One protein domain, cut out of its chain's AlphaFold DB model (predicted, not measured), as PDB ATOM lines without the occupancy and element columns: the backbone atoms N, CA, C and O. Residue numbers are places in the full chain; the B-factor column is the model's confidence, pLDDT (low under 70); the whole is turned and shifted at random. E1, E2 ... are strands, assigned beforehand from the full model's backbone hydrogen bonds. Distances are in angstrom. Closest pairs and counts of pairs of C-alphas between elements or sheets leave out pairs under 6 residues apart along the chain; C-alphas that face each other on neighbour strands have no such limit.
ATOM      1  N   PHE A  13      39.205 -48.992  19.642       98.00
ATOM      2  CA  PHE A  13      39.857 -47.879  20.321       98.00
ATOM      3  C   PHE A  13      40.138 -48.270  21.778       98.00
ATOM      4  O   PHE A  13      39.220 -48.579  22.544       98.00
ATOM      5  N   TRP A  14      41.410 -48.287  22.156       97.69
ATOM      6  CA  TRP A  14      41.889 -48.528  23.511       97.69
ATOM      7  C   TRP A  14      42.051 -47.197  24.228       97.69
ATOM      8  O   TRP A  14      42.961 -46.436  23.905       97.69
ATOM      9  N   TYR A  15      41.188 -46.959  25.211       96.56
ATOM     10  CA  TYR A  15      41.197 -45.753  26.025       96.56
ATOM     11  C   TYR A  15      41.804 -46.015  27.408       96.56
ATOM     12  O   TYR A  15      41.379 -46.927  28.124       96.56
ATOM     13  N   THR A  16      42.786 -45.205  27.786       95.06
ATOM     14  CA  THR A  16      43.421 -45.170  29.099       95.06
ATOM     15  C   THR A  16      43.149 -43.803  29.725       95.06
ATOM     16  O   THR A  16      43.830 -42.842  29.376       95.06
ATOM     17  N   PRO A  17      42.205 -43.695  30.677       91.50
ATOM     18  CA  PRO A  17      41.886 -42.416  31.301       91.50
ATOM     19  C   PRO A  17      43.122 -41.691  31.860       91.50
ATOM     20  O   PRO A  17      43.959 -42.290  32.547       91.50
ATOM     21  N   GLY A  18      43.221 -40.389  31.583       89.38
ATOM     22  CA  GLY A  18      44.335 -39.523  31.969       89.38
ATOM     23  C   GLY A  18      45.338 -39.265  30.839       89.38
ATOM     24  O   GLY A  18      44.992 -39.262  29.670       89.38
ATOM     25  N   ALA A  19      46.600 -39.011  31.196       91.38
ATOM     26  CA  ALA A  19      47.632 -38.571  30.246       91.38
ATOM     27  C   ALA A  19      48.404 -39.722  29.564       91.38
ATOM     28  O   ALA A  19      49.418 -39.487  28.899       91.38
ATOM     29  N   ALA A  20      48.008 -40.974  29.805       95.06
ATOM     30  CA  ALA A  20      48.644 -42.123  29.172       95.06
ATOM     31  C   ALA A  20      48.229 -42.215  27.690       95.06
ATOM     32  O   ALA A  20      47.152 -41.750  27.341       95.06
ATOM     33  N   PRO A  21      49.061 -42.796  26.806       96.56
ATOM     34  CA  PRO A  21      48.700 -42.904  25.398       96.56
ATOM     35  C   PRO A  21      47.555 -43.888  25.150       96.56
ATOM     36  O   PRO A  21      47.516 -44.972  25.741       96.56
ATOM     37  N   ASP A  22      46.722 -43.541  24.178       97.75
ATOM     38  CA  ASP A  22      45.620 -44.342  23.656       97.75
ATOM     39  C   ASP A  22      45.980 -44.950  22.305       97.75
ATOM     40  O   ASP A  22      46.955 -44.551  21.656       97.75
ATOM     41  N   TRP A  23      45.190 -45.924  21.860       98.00
ATOM     42  CA  TRP A  23      45.476 -46.624  20.611       98.00
ATOM     43  C   TRP A  23      44.218 -46.910  19.815       98.00
ATOM     44  O   TRP A  23      43.324 -47.592  20.305       98.00
ATOM     45  N   LEU A  24      44.203 -46.500  18.552       98.31
ATOM     46  CA  LEU A  24      43.252 -47.012  17.572       98.31
ATOM     47  C   LEU A  24      43.872 -48.226  16.888       98.31
ATOM     48  O   LEU A  24      44.986 -48.144  16.370       98.31
ATOM     49  N   TRP A  25      43.180 -49.354  16.907       98.25
ATOM     50  CA  TRP A  25      43.529 -50.566  16.178       98.25
ATOM     51  C   TRP A  25      42.484 -50.793  15.094       98.25
ATOM     52  O   TRP A  25      41.396 -51.281  15.397       98.25
ATOM     53  N   LEU A  26      42.852 -50.470  13.854       97.94
ATOM     54  CA  LEU A  26      42.060 -50.774  12.666       97.94
ATOM     55  C   LEU A  26      42.299 -52.226  12.261       97.94
ATOM     56  O   LEU A  26      43.448 -52.685  12.193       97.94
ATOM     57  N   SER A  27      41.229 -52.975  12.054       97.12
ATOM     58  CA  SER A  27      41.248 -54.394  11.740       97.12
ATOM     59  C   SER A  27      41.583 -54.602  10.271       97.12
ATOM     60  O   SER A  27      40.722 -54.575   9.407       97.12
ATOM     61  N   ASP A  28      42.823 -54.978   9.972       95.88
ATOM     62  CA  ASP A  28      43.200 -55.435   8.630       95.88
ATOM     63  C   ASP A  28      42.997 -56.953   8.473       95.88
ATOM     64  O   ASP A  28      43.810 -57.680   7.898       95.88
ATOM     65  N   SER A  29      41.943 -57.478   9.092       94.75
ATOM     66  CA  SER A  29      41.703 -58.917   9.180       94.75
ATOM     67  C   SER A  29      41.170 -59.492   7.868       94.75
ATOM     68  O   SER A  29      40.454 -58.837   7.111       94.75
ATOM     69  N   THR A  30      41.455 -60.771   7.623       93.12
ATOM     70  CA  THR A  30      40.897 -61.545   6.503       93.12
ATOM     71  C   THR A  30      40.298 -62.854   7.015       93.12
ATOM     72  O   THR A  30      40.461 -63.223   8.175       93.12
ATOM     73  N   GLN A  31      39.649 -63.634   6.144       92.81
ATOM     74  CA  GLN A  31      39.097 -64.941   6.540       92.81
ATOM     75  C   GLN A  31      40.155 -65.935   7.049       92.81
ATOM     76  O   GLN A  31      39.804 -66.929   7.682       92.81
ATOM     77  N   VAL A  32      41.441 -65.700   6.765       94.88
ATOM     78  CA  VAL A  32      42.536 -66.595   7.162       94.88
ATOM     79  C   VAL A  32      43.278 -66.137   8.420       94.88
ATOM     80  O   VAL A  32      44.122 -66.883   8.917       94.88
ATOM     81  N   GLY A  33      42.981 -64.950   8.958       96.00
ATOM     82  CA  GLY A  33      43.647 -64.443  10.155       96.00
ATOM     83  C   GLY A  33      43.166 -63.068  10.606       96.00
ATOM     84  O   GLY A  33      42.657 -62.282   9.810       96.00
ATOM     85  N   VAL A  34      43.363 -62.795  11.897       95.75
ATOM     86  CA  VAL A  34      43.049 -61.510  12.530       95.75
ATOM     87  C   VAL A  34      44.333 -60.697  12.665       95.75
ATOM     88  O   VAL A  34      45.302 -61.169  13.267       95.75
ATOM     89  N   THR A  35      44.336 -59.494  12.107       97.25
ATOM     90  CA  THR A  35      45.478 -58.573  12.082       97.25
ATOM     91  C   THR A  35      44.998 -57.148  12.296       97.25
ATOM     92  O   THR A  35      43.857 -56.830  11.982       97.25
ATOM     93  N   PHE A  36      45.872 -56.297  12.839       97.69
ATOM     94  CA  PHE A  36      45.557 -54.901  13.127       97.69
ATOM     95  C   PHE A  36      46.681 -53.975  12.671       97.69
ATOM     96  O   PHE A  36      47.861 -54.324  12.791       97.69
ATOM     97  N   ILE A  37      46.305 -52.784  12.218       97.56
ATOM     98  CA  ILE A  37      47.186 -51.626  12.069       97.56
ATOM     99  C   ILE A  37      46.883 -50.692  13.240       97.56
ATOM    100  O   ILE A  37      45.724 -50.379  13.499       97.56
ATOM    101  N   ASN A  38      47.910 -50.271  13.980       97.19
ATOM    102  CA  ASN A  38      47.728 -49.433  15.160       97.19
ATOM    103  C   ASN A  38      48.201 -47.990  14.946       97.19
ATOM    104  O   ASN A  38      49.278 -47.741  14.403       97.19
ATOM    105  N   TYR A  39      47.425 -47.053  15.476       98.00
ATOM    106  CA  TYR A  39      47.691 -45.621  15.478       98.00
ATOM    107  C   TYR A  39      47.695 -45.108  16.917       98.00
ATOM    108  O   TYR A  39      46.931 -45.581  17.759       98.00
ATOM    109  N   LEU A  40      48.593 -44.167  17.206       97.38
ATOM    110  CA  LEU A  40      48.747 -43.578  18.532       97.38
ATOM    111  C   LEU A  40      47.817 -42.373  18.678       97.38
ATOM    112  O   LEU A  40      47.869 -41.462  17.853       97.38
ATOM    113  N   PHE A  41      47.042 -42.350  19.756       96.94
ATOM    114  CA  PHE A  41      46.158 -41.251  20.128       96.94
ATOM    115  C   PHE A  41      46.440 -40.788  21.564       96.94
ATOM    116  O   PHE A  41      47.223 -41.404  22.293       96.94
ATOM    117  N   ALA A  42      45.839 -39.665  21.955       94.12
ATOM    118  CA  ALA A  42      45.881 -39.165  23.323       94.12
ATOM    119  C   ALA A  42      44.590 -38.401  23.649       94.12
ATOM    120  O   ALA A  42      44.347 -37.316  23.114       94.12
ATOM    121  N   VAL A  43      43.786 -38.970  24.537       93.19
ATOM    122  CA  VAL A  43      42.551 -38.417  25.084       93.19
ATOM    123  C   VAL A  43      42.842 -38.011  26.528       93.19
ATOM    124  O   VAL A  43      42.657 -38.782  27.465       93.19
ATOM    125  N   ASP A  44      43.322 -36.781  26.722       88.94
ATOM    126  CA  ASP A  44      43.648 -36.296  28.067       88.94
ATOM    127  C   ASP A  44      42.372 -36.022  28.877       88.94
ATOM    128  O   ASP A  44      41.591 -35.103  28.589       88.94
ATOM    129  N   GLY A  45      42.152 -36.841  29.902       88.44
ATOM    130  CA  GLY A  45      41.053 -36.699  30.849       88.44
ATOM    131  C   GLY A  45      40.361 -38.014  31.177       88.44
ATOM    132  O   GLY A  45      40.781 -39.087  30.753       88.44
ATOM    133  N   GLU A  46      39.294 -37.899  31.961       90.00
ATOM    134  CA  GLU A  46      38.388 -38.989  32.327       90.00
ATOM    135  C   GLU A  46      37.045 -38.719  31.649       90.00
ATOM    136  O   GLU A  46      36.473 -37.636  31.833       90.00
ATOM    137  N   TYR A  47      36.603 -39.677  30.838       91.94
ATOM    138  CA  TYR A  47      35.409 -39.603  30.005       91.94
ATOM    139  C   TYR A  47      34.687 -40.952  29.986       91.94
ATOM    140  O   TYR A  47      35.291 -42.009  30.181       91.94
ATOM    141  N   HIS A  48      33.402 -40.908  29.663       91.38
ATOM    142  CA  HIS A  48      32.588 -42.061  29.313       91.38
ATOM    143  C   HIS A  48      32.467 -42.106  27.786       91.38
ATOM    144  O   HIS A  48      31.722 -41.300  27.228       91.38
ATOM    145  N   PRO A  49      33.226 -42.971  27.088       94.62
ATOM    146  CA  PRO A  49      33.156 -43.061  25.637       94.62
ATOM    147  C   PRO A  49      31.870 -43.757  25.187       94.62
ATOM    148  O   PRO A  49      31.533 -44.838  25.678       94.62
ATOM    149  N   ILE A  50      31.198 -43.167  24.207       95.56
ATOM    150  CA  ILE A  50      30.066 -43.746  23.483       95.56
ATOM    151  C   ILE A  50      30.436 -43.776  22.002       95.56
ATOM    152  O   ILE A  50      30.962 -42.793  21.490       95.56
ATOM    153  N   VAL A  51      30.201 -44.911  21.347       96.81
ATOM    154  CA  VAL A  51      30.530 -45.130  19.932       96.81
ATOM    155  C   VAL A  51      29.243 -45.172  19.116       96.81
ATOM    156  O   VAL A  51      28.274 -45.776  19.581       96.81
ATOM    157  N   GLY A  52      29.271 -44.568  17.936       96.25
ATOM    158  CA  GLY A  52      28.229 -44.624  16.910       96.25
ATOM    159  C   GLY A  52      28.554 -43.644  15.787       96.25
ATOM    160  O   GLY A  52      29.314 -42.713  16.021       96.25
ATOM    161  N   ASP A  53      28.010 -43.852  14.597       97.06
ATOM    162  CA  ASP A  53      28.112 -42.937  13.453       97.06
ATOM    163  C   ASP A  53      27.335 -41.641  13.749       97.06
ATOM    164  O   ASP A  53      26.106 -41.658  13.724       97.06
ATOM    165  N   PHE A  54      28.007 -40.550  14.131       97.56
ATOM    166  CA  PHE A  54      27.370 -39.314  14.616       97.56
ATOM    167  C   PHE A  54      27.274 -38.218  13.545       97.56
ATOM    168  O   PHE A  54      26.779 -37.120  13.841       97.56
ATOM    169  N   ASP A  55      27.729 -38.482  12.321       96.56
ATOM    170  CA  ASP A  55      27.534 -37.598  11.174       96.56
ATOM    171  C   ASP A  55      26.984 -38.281   9.915       96.56
ATOM    172  O   ASP A  55      26.757 -37.595   8.921       96.56
ATOM    173  N   GLY A  56      26.657 -39.568   9.961       96.00
ATOM    174  CA  GLY A  56      25.990 -40.315   8.901       96.00
ATOM    175  C   GLY A  56      26.902 -40.688   7.735       96.00
ATOM    176  O   GLY A  56      26.391 -40.921   6.631       96.00
ATOM    177  N   ASP A  57      28.224 -40.691   7.920       95.31
ATOM    178  CA  ASP A  57      29.188 -41.024   6.867       95.31
ATOM    179  C   ASP A  57      29.520 -42.529   6.764       95.31
ATOM    180  O   ASP A  57      30.208 -42.943   5.822       95.31
ATOM    181  N   ALA A  58      28.901 -43.346   7.626       94.00
ATOM    182  CA  ALA A  58      29.078 -44.789   7.807       94.00
ATOM    183  C   ALA A  58      30.364 -45.227   8.534       94.00
ATOM    184  O   ALA A  58      30.557 -46.442   8.733       94.00
ATOM    185  N   ASP A  59      31.196 -44.282   8.969       95.94
ATOM    186  CA  ASP A  59      32.268 -44.520   9.927       95.94
ATOM    187  C   ASP A  59      31.714 -44.291  11.348       95.94
ATOM    188  O   ASP A  59      30.927 -43.391  11.622       95.94
ATOM    189  N   ASP A  60      32.066 -45.166  12.288       97.38
ATOM    190  CA  ASP A  60      31.699 -44.972  13.687       97.38
ATOM    191  C   ASP A  60      32.568 -43.872  14.302       97.38
ATOM    192  O   ASP A  60      33.790 -43.878  14.174       97.38
ATOM    193  N   ASP A  61      31.956 -43.016  15.109       97.88
ATOM    194  CA  ASP A  61      32.608 -41.921  15.813       97.88
ATOM    195  C   ASP A  61      32.718 -42.186  17.319       97.88
ATOM    196  O   ASP A  61      32.274 -43.215  17.843       97.88
ATOM    197  N   ILE A  62      33.318 -41.248  18.067       97.75
ATOM    198  CA  ILE A  62      33.361 -41.326  19.537       97.75
ATOM    199  C   ILE A  62      32.886 -40.030  20.191       97.75
ATOM    200  O   ILE A  62      33.536 -38.984  20.116       97.75
ATOM    201  N   LEU A  63      31.805 -40.140  20.963       96.75
ATOM    202  CA  LEU A  63      31.418 -39.166  21.972       96.75
ATOM    203  C   LEU A  63      32.182 -39.446  23.271       96.75
ATOM    204  O   LEU A  63      31.922 -40.415  23.983       96.75
ATOM    205  N   TRP A  64      33.096 -38.552  23.620       95.12
ATOM    206  CA  TRP A  64      33.760 -38.490  24.917       95.12
ATOM    207  C   TRP A  64      32.902 -37.681  25.883       95.12
ATOM    208  O   TRP A  64      33.090 -36.470  26.054       95.12
ATOM    209  N   TYR A  65      31.922 -38.345  26.492       93.19
ATOM    210  CA  TYR A  65      31.009 -37.685  27.413       93.19
ATOM    211  C   TYR A  65      31.658 -37.463  28.777       93.19
ATOM    212  O   TYR A  65      32.317 -38.346  29.327       93.19
ATOM    213  N   ARG A  66      31.441 -36.277  29.345       88.62
ATOM    214  CA  ARG A  66      31.876 -35.928  30.695       88.62
ATOM    215  C   ARG A  66      30.713 -35.326  31.486       88.62
ATOM    216  O   ARG A  66      30.284 -34.221  31.148       88.62
ATOM    217  N   PRO A  67      30.221 -36.003  32.539       85.00
ATOM    218  CA  PRO A  67      29.224 -35.437  33.440       85.00
ATOM    219  C   PRO A  67      29.746 -34.176  34.144       85.00
ATOM    220  O   PRO A  67      30.897 -34.114  34.588       85.00
ATOM    221  N   ALA A  68      28.888 -33.168  34.279       78.94
ATOM    222  CA  ALA A  68      29.208 -31.888  34.902       78.94
ATOM    223  C   ALA A  68      29.584 -32.004  36.395       78.94
ATOM    224  O   ALA A  68      30.400 -31.217  36.885       78.94
ATOM    225  N   ALA A  69      29.011 -32.965  37.126       72.88
ATOM    226  CA  ALA A  69      29.293 -33.201  38.542       72.88
ATOM    227  C   ALA A  69      30.618 -33.926  38.801       72.88
ATOM    228  O   ALA A  69      31.152 -33.814  39.906       72.88
ATOM    229  N   GLU A  70      31.156 -34.662  37.825       65.81
ATOM    230  CA  GLU A  70      32.384 -35.437  38.023       65.81
ATOM    231  C   GLU A  70      33.617 -34.535  38.028       65.81
ATOM    232  O   GLU A  70      34.481 -34.675  38.896       65.81
ATOM    233  N   ILE A  71      33.699 -33.563  37.112       58.38
ATOM    234  CA  ILE A  71      34.833 -32.635  37.029       58.38
ATOM    235  C   ILE A  71      34.323 -31.242  36.658       58.38
ATOM    236  O   ILE A  71      33.837 -31.013  35.553       58.38
ATOM    237  N   ALA A  72      34.475 -30.285  37.577       56.12
ATOM    238  CA  ALA A  72      34.025 -28.911  37.382       56.12
ATOM    239  C   ALA A  72      34.631 -28.276  36.108       56.12
ATOM    240  O   ALA A  72      35.795 -27.875  36.102       56.12
ATOM    241  N   GLY A  73      33.815 -28.129  35.058       60.56
ATOM    242  CA  GLY A  73      34.061 -27.217  33.933       60.56
ATOM    243  C   GLY A  73      34.851 -27.753  32.732       60.56
ATOM    244  O   GLY A  73      35.384 -26.939  31.980       60.56
ATOM    245  N   GLY A  74      34.952 -29.070  32.526       75.94
ATOM    246  CA  GLY A  74      35.502 -29.636  31.283       75.94
ATOM    247  C   GLY A  74      34.410 -29.899  30.231       75.94
ATOM    248  O   GLY A  74      33.343 -30.370  30.615       75.94
ATOM    249  N   PRO A  75      34.638 -29.628  28.931       87.50
ATOM    250  CA  PRO A  75      33.667 -29.953  27.883       87.50
ATOM    251  C   PRO A  75      33.595 -31.468  27.629       87.50
ATOM    252  O   PRO A  75      34.549 -32.198  27.912       87.50
ATOM    253  N   SER A  76      32.473 -31.921  27.065       92.25
ATOM    254  CA  SER A  76      32.427 -33.195  26.336       92.25
ATOM    255  C   SER A  76      32.999 -32.984  24.932       92.25
ATOM    256  O   SER A  76      33.025 -31.853  24.438       92.25
ATOM    257  N   TRP A  77      33.458 -34.047  24.280       94.38
ATOM    258  CA  TRP A  77      34.018 -33.962  22.927       94.38
ATOM    259  C   TRP A  77      33.371 -34.971  22.002       94.38
ATOM    260  O   TRP A  77      33.068 -36.080  22.422       94.38
ATOM    261  N   LEU A  78      33.229 -34.598  20.741       96.69
ATOM    262  CA  LEU A  78      32.856 -35.501  19.667       96.69
ATOM    263  C   LEU A  78      34.034 -35.610  18.705       96.69
ATOM    264  O   LEU A  78      34.593 -34.592  18.284       96.69
ATOM    265  N   TRP A  79      34.476 -36.836  18.471       97.38
ATOM    266  CA  TRP A  79      35.572 -37.170  17.573       97.38
ATOM    267  C   TRP A  79      34.979 -37.860  16.360       97.38
ATOM    268  O   TRP A  79      34.515 -38.988  16.503       97.38
ATOM    269  N   TYR A  80      35.017 -37.171  15.222       97.56
ATOM    270  CA  TYR A  80      34.581 -37.708  13.942       97.56
ATOM    271  C   TYR A  80      35.742 -38.427  13.271       97.56
ATOM    272  O   TYR A  80      36.805 -37.806  13.113       97.56
ATOM    273  N   PHE A  81      35.584 -39.703  12.942       97.38
ATOM    274  CA  PHE A  81      36.637 -40.520  12.347       97.38
ATOM    275  C   PHE A  81      36.514 -40.557  10.824       97.38
ATOM    276  O   PHE A  81      35.437 -40.621  10.270       97.38
ATOM    277  N   GLU A  82      37.663 -40.514  10.152       94.81
ATOM    278  CA  GLU A  82      37.797 -40.832   8.727       94.81
ATOM    279  C   GLU A  82      39.027 -41.747   8.611       94.81
ATOM    280  O   GLU A  82      40.165 -41.321   8.332       94.81
ATOM    281  N   GLY A  83      38.843 -43.010   8.988       92.31
ATOM    282  CA  GLY A  83      39.932 -43.946   9.243       92.31
ATOM    283  C   GLY A  83      40.825 -43.532  10.412       92.31
ATOM    284  O   GLY A  83      40.426 -43.493  11.570       92.31
ATOM    285  N   ALA A  84      42.100 -43.255  10.133       92.62
ATOM    286  CA  ALA A  84      43.047 -42.817  11.165       92.62
ATOM    287  C   ALA A  84      43.051 -41.293  11.389       92.62
ATOM    288  O   ALA A  84      43.763 -40.809  12.274       92.62
ATOM    289  N   ALA A  85      42.333 -40.530  10.561       95.81
ATOM    290  CA  ALA A  85      42.156 -39.096  10.749       95.81
ATOM    291  C   ALA A  85      40.981 -38.834  11.698       95.81
ATOM    292  O   ALA A  85      40.024 -39.598  11.716       95.81
ATOM    293  N   VAL A  86      41.074 -37.760  12.488       96.75
ATOM    294  CA  VAL A  86      40.011 -37.358  13.415       96.75
ATOM    295  C   VAL A  86      39.787 -35.852  13.355       96.75
ATOM    296  O   VAL A  86      40.736 -35.072  13.497       96.75
ATOM    297  N   GLU A  87      38.529 -35.439  13.214       96.94
ATOM    298  CA  GLU A  87      38.079 -34.082  13.524       96.94
ATOM    299  C   GLU A  87      37.510 -34.040  14.947       96.94
ATOM    300  O   GLU A  87      36.657 -34.838  15.317       96.94
ATOM    301  N   VAL A  88      37.958 -33.082  15.763       95.75
ATOM    302  CA  VAL A  88      37.515 -32.950  17.158       95.75
ATOM    303  C   VAL A  88      36.641 -31.714  17.322       95.75
ATOM    304  O   VAL A  88      37.081 -30.597  17.033       95.75
ATOM    305  N   ARG A  89      35.433 -31.889  17.866       95.00
ATOM    306  CA  ARG A  89      34.520 -30.793  18.223       95.00
ATOM    307  C   ARG A  89      34.157 -30.821  19.700       95.00
ATOM    308  O   ARG A  89      33.930 -31.877  20.281       95.00
ATOM    309  N   ALA A  90      34.104 -29.640  20.313       91.94
ATOM    310  CA  ALA A  90      33.571 -29.491  21.662       91.94
ATOM    311  C   ALA A  90      32.048 -29.634  21.630       91.94
ATOM    312  O   ALA A  90      31.392 -29.081  20.746       91.94
ATOM    313  N   LEU A  91      31.505 -30.322  22.626       88.69
ATOM    314  CA  LEU A  91      30.078 -30.496  22.824       88.69
ATOM    315  C   LEU A  91      29.682 -29.884  24.168       88.69
ATOM    316  O   LEU A  91      30.122 -30.328  25.234       88.69
ATOM    317  N   GLU A  92      28.858 -28.841  24.118       83.12
ATOM    318  CA  GLU A  92      28.324 -28.204  25.318       83.12
ATOM    319  C   GLU A  92      27.048 -28.921  25.755       83.12
ATOM    320  O   GLU A  92      25.972 -28.724  25.194       83.12
ATOM    321  N   VAL A  93      27.176 -29.758  26.781       79.62
ATOM    322  CA  VAL A  93      26.057 -30.470  27.401       79.62
ATOM    323  C   VAL A  93      25.920 -29.972  28.832       79.62
ATOM    324  O   VAL A  93      26.849 -30.072  29.632       79.62
ATOM    325  N   ALA A  94      24.761 -29.402  29.159       74.00
ATOM    326  CA  ALA A  94      24.466 -28.913  30.499       74.00
ATOM    327  C   ALA A  94      23.689 -29.972  31.291       74.00
ATOM    328  O   ALA A  94      22.512 -30.206  31.018       74.00
ATOM    329  N   GLY A  95      24.340 -30.580  32.284       78.94
ATOM    330  CA  GLY A  95      23.729 -31.547  33.196       78.94
ATOM    331  C   GLY A  95      24.479 -32.874  33.274       78.94
ATOM    332  O   GLY A  95      25.421 -33.126  32.521       78.94
ATOM    333  N   ASP A  96      24.034 -33.708  34.209       85.06
ATOM    334  CA  ASP A  96      24.531 -35.065  34.412       85.06
ATOM    335  C   ASP A  96      23.511 -36.048  33.848       85.06
ATOM    336  O   ASP A  96      22.449 -36.266  34.427       85.06
ATOM    337  N   TYR A  97      23.834 -36.624  32.699       88.31
ATOM    338  CA  TYR A  97      22.983 -37.549  31.968       88.31
ATOM    339  C   TYR A  97      23.638 -38.923  31.872       88.31
ATOM    340  O   TYR A  97      24.833 -39.109  32.095       88.31
ATOM    341  N   VAL A  98      22.832 -39.895  31.469       89.12
ATOM    342  CA  VAL A  98      23.270 -41.178  30.939       89.12
ATOM    343  C   VAL A  98      22.935 -41.161  29.445       89.12
ATOM    344  O   VAL A  98      21.771 -41.353  29.096       89.12
ATOM    345  N   PRO A  99      23.897 -40.856  28.557       90.94
ATOM    346  CA  PRO A  99      23.628 -40.813  27.128       90.94
ATOM    347  C   PRO A  99      23.335 -42.215  26.589       90.94
ATOM    348  O   PRO A  99      24.029 -43.184  26.907       90.94
ATOM    349  N   TYR A 100      22.320 -42.298  25.739       91.44
ATOM    350  CA  TYR A 100      22.023 -43.466  24.922       91.44
ATOM    351  C   TYR A 100      22.102 -43.067  23.461       91.44
ATOM    352  O   TYR A 100      21.416 -42.127  23.070       91.44
ATOM    353  N   ALA A 101      22.928 -43.771  22.695       93.69
ATOM    354  CA  ALA A 101      23.201 -43.457  21.303       93.69
ATOM    355  C   ALA A 101      22.740 -44.605  20.403       93.69
ATOM    356  O   ALA A 101      23.209 -45.726  20.590       93.69
ATOM    357  N   GLU A 102      21.790 -44.327  19.513       93.50
ATOM    358  CA  GLU A 102      21.228 -45.243  18.508       93.50
ATOM    359  C   GLU A 102      20.524 -44.424  17.415       93.50
ATOM    360  O   GLU A 102      20.126 -43.291  17.662       93.50
ATOM    361  N   ASP A 103      20.289 -45.020  16.248       94.56
ATOM    362  CA  ASP A 103      19.417 -44.453  15.210       94.56
ATOM    363  C   ASP A 103      17.935 -44.586  15.628       94.56
ATOM    364  O   ASP A 103      17.338 -45.673  15.552       94.56
ATOM    365  N   PHE A 104      17.334 -43.510  16.150       93.00
ATOM    366  CA  PHE A 104      15.958 -43.544  16.658       93.00
ATOM    367  C   PHE A 104      14.913 -43.227  15.589       93.00
ATOM    368  O   PHE A 104      13.743 -43.594  15.779       93.00
ATOM    369  N   ASP A 105      15.289 -42.557  14.499       93.56
ATOM    370  CA  ASP A 105      14.358 -42.129  13.452       93.56
ATOM    371  C   ASP A 105      14.528 -42.844  12.097       93.56
ATOM    372  O   ASP A 105      13.632 -42.766  11.245       93.56
ATOM    373  N   GLY A 106      15.562 -43.671  11.963       94.50
ATOM    374  CA  GLY A 106      15.842 -44.518  10.810       94.50
ATOM    375  C   GLY A 106      16.552 -43.791   9.671       94.50
ATOM    376  O   GLY A 106      16.424 -44.244   8.524       94.50
ATOM    377  N   ASP A 107      17.205 -42.658   9.934       93.94
ATOM    378  CA  ASP A 107      17.914 -41.879   8.917       93.94
ATOM    379  C   ASP A 107      19.321 -42.412   8.597       93.94
ATOM    380  O   ASP A 107      19.907 -42.013   7.585       93.94
ATOM    381  N   GLY A 108      19.795 -43.397   9.366       92.31
ATOM    382  CA  GLY A 108      21.096 -44.031   9.195       92.31
ATOM    383  C   GLY A 108      22.226 -43.360   9.970       92.31
ATOM    384  O   GLY A 108      23.348 -43.841   9.862       92.31
ATOM    385  N   CYS A 109      21.941 -42.315  10.746       95.56
ATOM    386  CA  CYS A 109      22.877 -41.699  11.673       95.56
ATOM    387  C   CYS A 109      22.473 -41.968  13.136       95.56
ATOM    388  O   CYS A 109      21.334 -42.297  13.462       95.56
ATOM    389  N   THR A 110      23.429 -41.854  14.051       96.62
ATOM    390  CA  THR A 110      23.253 -42.127  15.477       96.62
ATOM    391  C   THR A 110      22.734 -40.888  16.203       96.62
ATOM    392  O   THR A 110      23.438 -39.893  16.382       96.62
ATOM    393  N   ASP A 111      21.512 -40.976  16.715       96.25
ATOM    394  CA  ASP A 111      20.923 -39.976  17.601       96.25
ATOM    395  C   ASP A 111      21.392 -40.165  19.048       96.25
ATOM    396  O   ASP A 111      21.861 -41.233  19.441       96.25
ATOM    397  N   ILE A 112      21.210 -39.147  19.896       94.75
ATOM    398  CA  ILE A 112      21.541 -39.210  21.327       94.75
ATOM    399  C   ILE A 112      20.325 -38.850  22.182       94.75
ATOM    400  O   ILE A 112      19.828 -37.724  22.159       94.75
ATOM    401  N   LEU A 113      19.895 -39.778  23.035       92.69
ATOM    402  CA  LEU A 113      18.998 -39.503  24.154       92.69
ATOM    403  C   LEU A 113      19.826 -39.161  25.397       92.69
ATOM    404  O   LEU A 113      20.498 -40.019  25.974       92.69
ATOM    405  N   TRP A 114      19.703 -37.925  25.870       91.12
ATOM    406  CA  TRP A 114      20.295 -37.465  27.125       91.12
ATOM    407  C   TRP A 114      19.372 -37.820  28.292       91.12
ATOM    408  O   TRP A 114      18.546 -37.018  28.730       91.12
ATOM    409  N   TYR A 115      19.458 -39.060  28.770       88.88
ATOM    410  CA  TYR A 115      18.559 -39.554  29.808       88.88
ATOM    411  C   TYR A 115      18.985 -39.099  31.206       88.88
ATOM    412  O   TYR A 115      20.131 -39.289  31.602       88.88
ATOM    413  N   ASP A 116      18.047 -38.562  31.983       85.75
ATOM    414  CA  ASP A 116      18.261 -38.225  33.393       85.75
ATOM    415  C   ASP A 116      17.417 -39.146  34.301       85.75
ATOM    416  O   ASP A 116      16.200 -38.965  34.421       85.75
ATOM    417  N   PRO A 117      18.030 -40.154  34.954       75.81
ATOM    418  CA  PRO A 117      17.304 -41.062  35.838       75.81
ATOM    419  C   PRO A 117      16.964 -40.467  37.210       75.81
ATOM    420  O   PRO A 117      16.174 -41.079  37.943       75.81
ATOM    421  N   VAL A 118      17.575 -39.340  37.601       74.06
ATOM    422  CA  VAL A 118      17.614 -38.865  38.995       74.06
ATOM    423  C   VAL A 118      16.866 -37.548  39.188       74.06
ATOM    424  O   VAL A 118      16.246 -37.366  40.239       74.06
ATOM    425  N   ALA A 119      16.880 -36.640  38.211       70.12
ATOM    426  CA  ALA A 119      16.239 -35.336  38.326       70.12
ATOM    427  C   ALA A 119      14.852 -35.335  37.648       70.12
ATOM    428  O   ALA A 119      14.737 -35.245  36.429       70.12
ATOM    429  N   PRO A 120      13.752 -35.387  38.422       60.69
ATOM    430  CA  PRO A 120      12.402 -35.524  37.882       60.69
ATOM    431  C   PRO A 120      11.916 -34.341  37.037       60.69
ATOM    432  O   PRO A 120      10.918 -34.510  36.331       60.69
ATOM    433  N   ASP A 121      12.570 -33.191  37.180       68.50
ATOM    434  CA  ASP A 121      12.238 -31.921  36.537       68.50
ATOM    435  C   ASP A 121      13.254 -31.541  35.448       68.50
ATOM    436  O   ASP A 121      13.057 -30.535  34.766       68.50
ATOM    437  N   ASN A 122      14.333 -32.319  35.284       71.50
ATOM    438  CA  ASN A 122      15.272 -32.103  34.196       71.50
ATOM    439  C   ASN A 122      14.730 -32.813  32.943       71.50
ATOM    440  O   ASN A 122      14.494 -34.024  32.986       71.50
ATOM    441  N   PRO A 123      14.450 -32.090  31.846       76.88
ATOM    442  CA  PRO A 123      14.052 -32.727  30.598       76.88
ATOM    443  C   PRO A 123      15.124 -33.716  30.112       76.88
ATOM    444  O   PRO A 123      16.311 -33.454  30.268       76.88
ATOM    445  N   SER A 124      14.711 -34.825  29.487       87.75
ATOM    446  CA  SER A 124      15.612 -35.696  28.716       87.75
ATOM    447  C   SER A 124      15.538 -35.308  27.233       87.75
ATOM    448  O   SER A 124      14.606 -35.751  26.552       87.75
ATOM    449  N   PRO A 125      16.422 -34.422  26.733       90.00
ATOM    450  CA  PRO A 125      16.406 -34.032  25.332       90.00
ATOM    451  C   PRO A 125      16.874 -35.184  24.442       90.00
ATOM    452  O   PRO A 125      17.727 -35.986  24.830       90.00
ATOM    453  N   VAL A 126      16.324 -35.226  23.231       92.31
ATOM    454  CA  VAL A 126      16.844 -36.058  22.146       92.31
ATOM    455  C   VAL A 126      17.544 -35.138  21.164       92.31
ATOM    456  O   VAL A 126      16.985 -34.134  20.724       92.31
ATOM    457  N   TRP A 127      18.795 -35.452  20.876       94.44
ATOM    458  CA  TRP A 127      19.576 -34.809  19.837       94.44
ATOM    459  C   TRP A 127      19.561 -35.729  18.639       94.44
ATOM    460  O   TRP A 127      20.152 -36.805  18.698       94.44
ATOM    461  N   ARG A 128      18.861 -35.314  17.587       95.38
ATOM    462  CA  ARG A 128      18.852 -36.056  16.337       95.38
ATOM    463  C   ARG A 128      20.034 -35.659  15.493       95.38
ATOM    464  O   ARG A 128      20.271 -34.455  15.334       95.38
ATOM    465  N   CYS A 129      20.764 -36.638  14.994       95.69
ATOM    466  CA  CYS A 129      21.837 -36.371  14.060       95.69
ATOM    467  C   CYS A 129      21.287 -35.654  12.819       95.69
ATOM    468  O   CYS A 129      20.118 -35.780  12.455       95.69
ATOM    469  N   VAL A 130      22.116 -34.815  12.206       94.81
ATOM    470  CA  VAL A 130      21.857 -34.291  10.867       94.81
ATOM    471  C   VAL A 130      22.954 -34.844   9.958       94.81
ATOM    472  O   VAL A 130      24.090 -34.359  10.043       94.81
ATOM    473  N   PRO A 131      22.635 -35.847   9.117       91.12
ATOM    474  CA  PRO A 131      23.613 -36.501   8.259       91.12
ATOM    475  C   PRO A 131      24.411 -35.511   7.406       91.12
ATOM    476  O   PRO A 131      23.876 -34.517   6.912       91.12
ATOM    477  N   GLU A 132      25.697 -35.796   7.241       88.06
ATOM    478  CA  GLU A 132      26.727 -35.041   6.523       88.06
ATOM    479  C   GLU A 132      27.009 -33.624   7.070       88.06
ATOM    480  O   GLU A 132      27.875 -32.910   6.553       88.06
ATOM    481  N   GLU A 133      26.310 -33.181   8.122       89.50
ATOM    482  CA  GLU A 133      26.439 -31.821   8.658       89.50
ATOM    483  C   GLU A 133      27.284 -31.743   9.947       89.50
ATOM    484  O   GLU A 133      27.639 -30.634  10.381       89.50
ATOM    485  N   ARG A 134      27.658 -32.884  10.554       93.44
ATOM    486  CA  ARG A 134      28.408 -32.955  11.832       93.44
ATOM    487  C   ARG A 134      27.766 -32.092  12.926       93.44
ATOM    488  O   ARG A 134      28.440 -31.318  13.627       93.44
ATOM    489  N   THR A 135      26.439 -32.147  13.002       93.31
ATOM    490  CA  THR A 135      25.605 -31.340  13.896       93.31
ATOM    491  C   THR A 135      24.378 -32.128  14.333       93.31
ATOM    492  O   THR A 135      24.004 -33.117  13.710       93.31
ATOM    493  N   PHE A 136      23.720 -31.641  15.382       94.44
ATOM    494  CA  PHE A 136      22.484 -32.216  15.892       94.44
ATOM    495  C   PHE A 136      21.354 -31.193  15.847       94.44
ATOM    496  O   PHE A 136      21.539 -30.010  16.158       94.44
ATOM    497  N   SER A 137      20.159 -31.666  15.517       93.12
ATOM    498  CA  SER A 137      18.917 -30.956  15.790       93.12
ATOM    499  C   SER A 137      18.384 -31.362  17.166       93.12
ATOM    500  O   SER A 137      18.519 -32.503  17.596       93.12
ATOM    501  N   CYS A 138      17.821 -30.408  17.905       89.19
ATOM    502  CA  CYS A 138      17.256 -30.677  19.226       89.19
ATOM    503  C   CYS A 138      15.755 -30.926  19.090       89.19
ATOM    504  O   CYS A 138      15.034 -30.055  18.597       89.19
ATOM    505  N   GLU A 139      15.299 -32.083  19.554       87.69
ATOM    506  CA  GLU A 139      13.881 -32.406  19.665       87.69
ATOM    507  C   GLU A 139      13.318 -32.000  21.026       87.69
ATOM    508  O   GLU A 139      14.038 -31.880  22.026       87.69
ATOM    509  N   ASP A 140      11.995 -31.822  21.073       83.19
ATOM    510  CA  ASP A 140      11.298 -31.583  22.331       83.19
ATOM    511  C   ASP A 140      11.578 -32.738  23.316       83.19
ATOM    512  O   ASP A 140      11.459 -33.912  22.950       83.19
ATOM    513  N   PRO A 141      11.925 -32.439  24.582       79.81
ATOM    514  CA  PRO A 141      12.279 -33.470  25.543       79.81
ATOM    515  C   PRO A 141      11.188 -34.516  25.753       79.81
ATOM    516  O   PRO A 141      10.008 -34.195  25.935       79.81
ATOM    517  N   LEU A 142      11.602 -35.779  25.816       77.50
ATOM    518  CA  LEU A 142      10.682 -36.893  26.004       77.50
ATOM    519  C   LEU A 142      10.367 -37.117  27.492       77.50
ATOM    520  O   LEU A 142      11.253 -37.008  28.345       77.50
ATOM    521  N   PRO A 143       9.124 -37.505  27.836       79.19
ATOM    522  CA  PRO A 143       8.818 -38.019  29.163       79.19
ATOM    523  C   PRO A 143       9.423 -39.421  29.316       79.19
ATOM    524  O   PRO A 143       8.881 -40.408  28.815       79.19
TER     525      PRO A 143
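AT A GLANCE: This is residues 13 to 143 of the 158 residues of an uncharacterized protein of Enhygromyxa salina (UniProt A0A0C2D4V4). Two twisted blades of four strands each, E3 to E6 and E7 to E10, open from each other like a V, coming together along their first strands E3 and E7, while a separate two-stranded hairpin, E1 and E2, makes the far end of the row. The middle blade has E4 and E3 nearest the centre of the whole. The printed part has 131 residues with ten named strands, E1 to E10 in order, and no named helix; the class is all strand, with 61 residues, under half, in named elements. All three sheets are antiparallel: E1 - E2, E3 - E4 - E5 - E6 and E7 - E8 - E9 - E10. The whole is compact, with a radius of gyration of the C-alphas of 16.0 A and spans of 53 by 35 by 24 A.

HOW THE PARTS SIT: Start at residues 13 to 14, which pair antiparallel with residues 23 to 24 of E1, residues 22 to 27. E1 forms a hairpin with E2, residues 36 to 41; look for N 24 and O 39, 3.0 A apart. Next comes a meander, each strand the antiparallel neighbour of the one before: E3, residues 48 to 52, E4, 61 to 65, E5, 76 to 82, and E6, 85 to 91. Check N 50 and O 63 at 2.9 A, N 64 and O 77 at 2.7 A, and N 78 and O 89 at 2.8 A. A second meander holds E7, residues 98 to 102, E8, 111 to 115, E9, 124 to 130, and E10, 135 to 142. Here N 100 and O 113 are 2.9 A apart, N 112 and O 127 2.8 A, and N 128 and O 137 2.8 A. Both four-stranded sheets are strongly twisted, their strands' lines turning by 60 and 65 degrees from edge to edge. The edge strands E3 and E7 have 5 pairs of C-alphas within 8 A, the closest being Gly 52 and Ala 101, 6.8 A apart. E1 and E2 are apart from E3 to E10.

IN THESE COORDINATES: Find C-alpha 22 at (45.620, -44.342, 23.656); E1 runs 16.2 A from there. E5 spans 19.9 A and E6 19.1 A; E9 spans 19.0 A. E10 begins at C-alpha 135, (25.605, -31.340, 13.896), bends by 51 degrees at residue 139 and ends 20.0 A from its start at C-alpha 142, (10.682, -36.893, 26.004).

THE WHOLE: The C-alphas farthest apart, Val 32 and Asp 121, are 54.6 A apart. The printed part has no cut, and no link is long. Confidence is under 70 at residues 70 to 73 and 120 to 121.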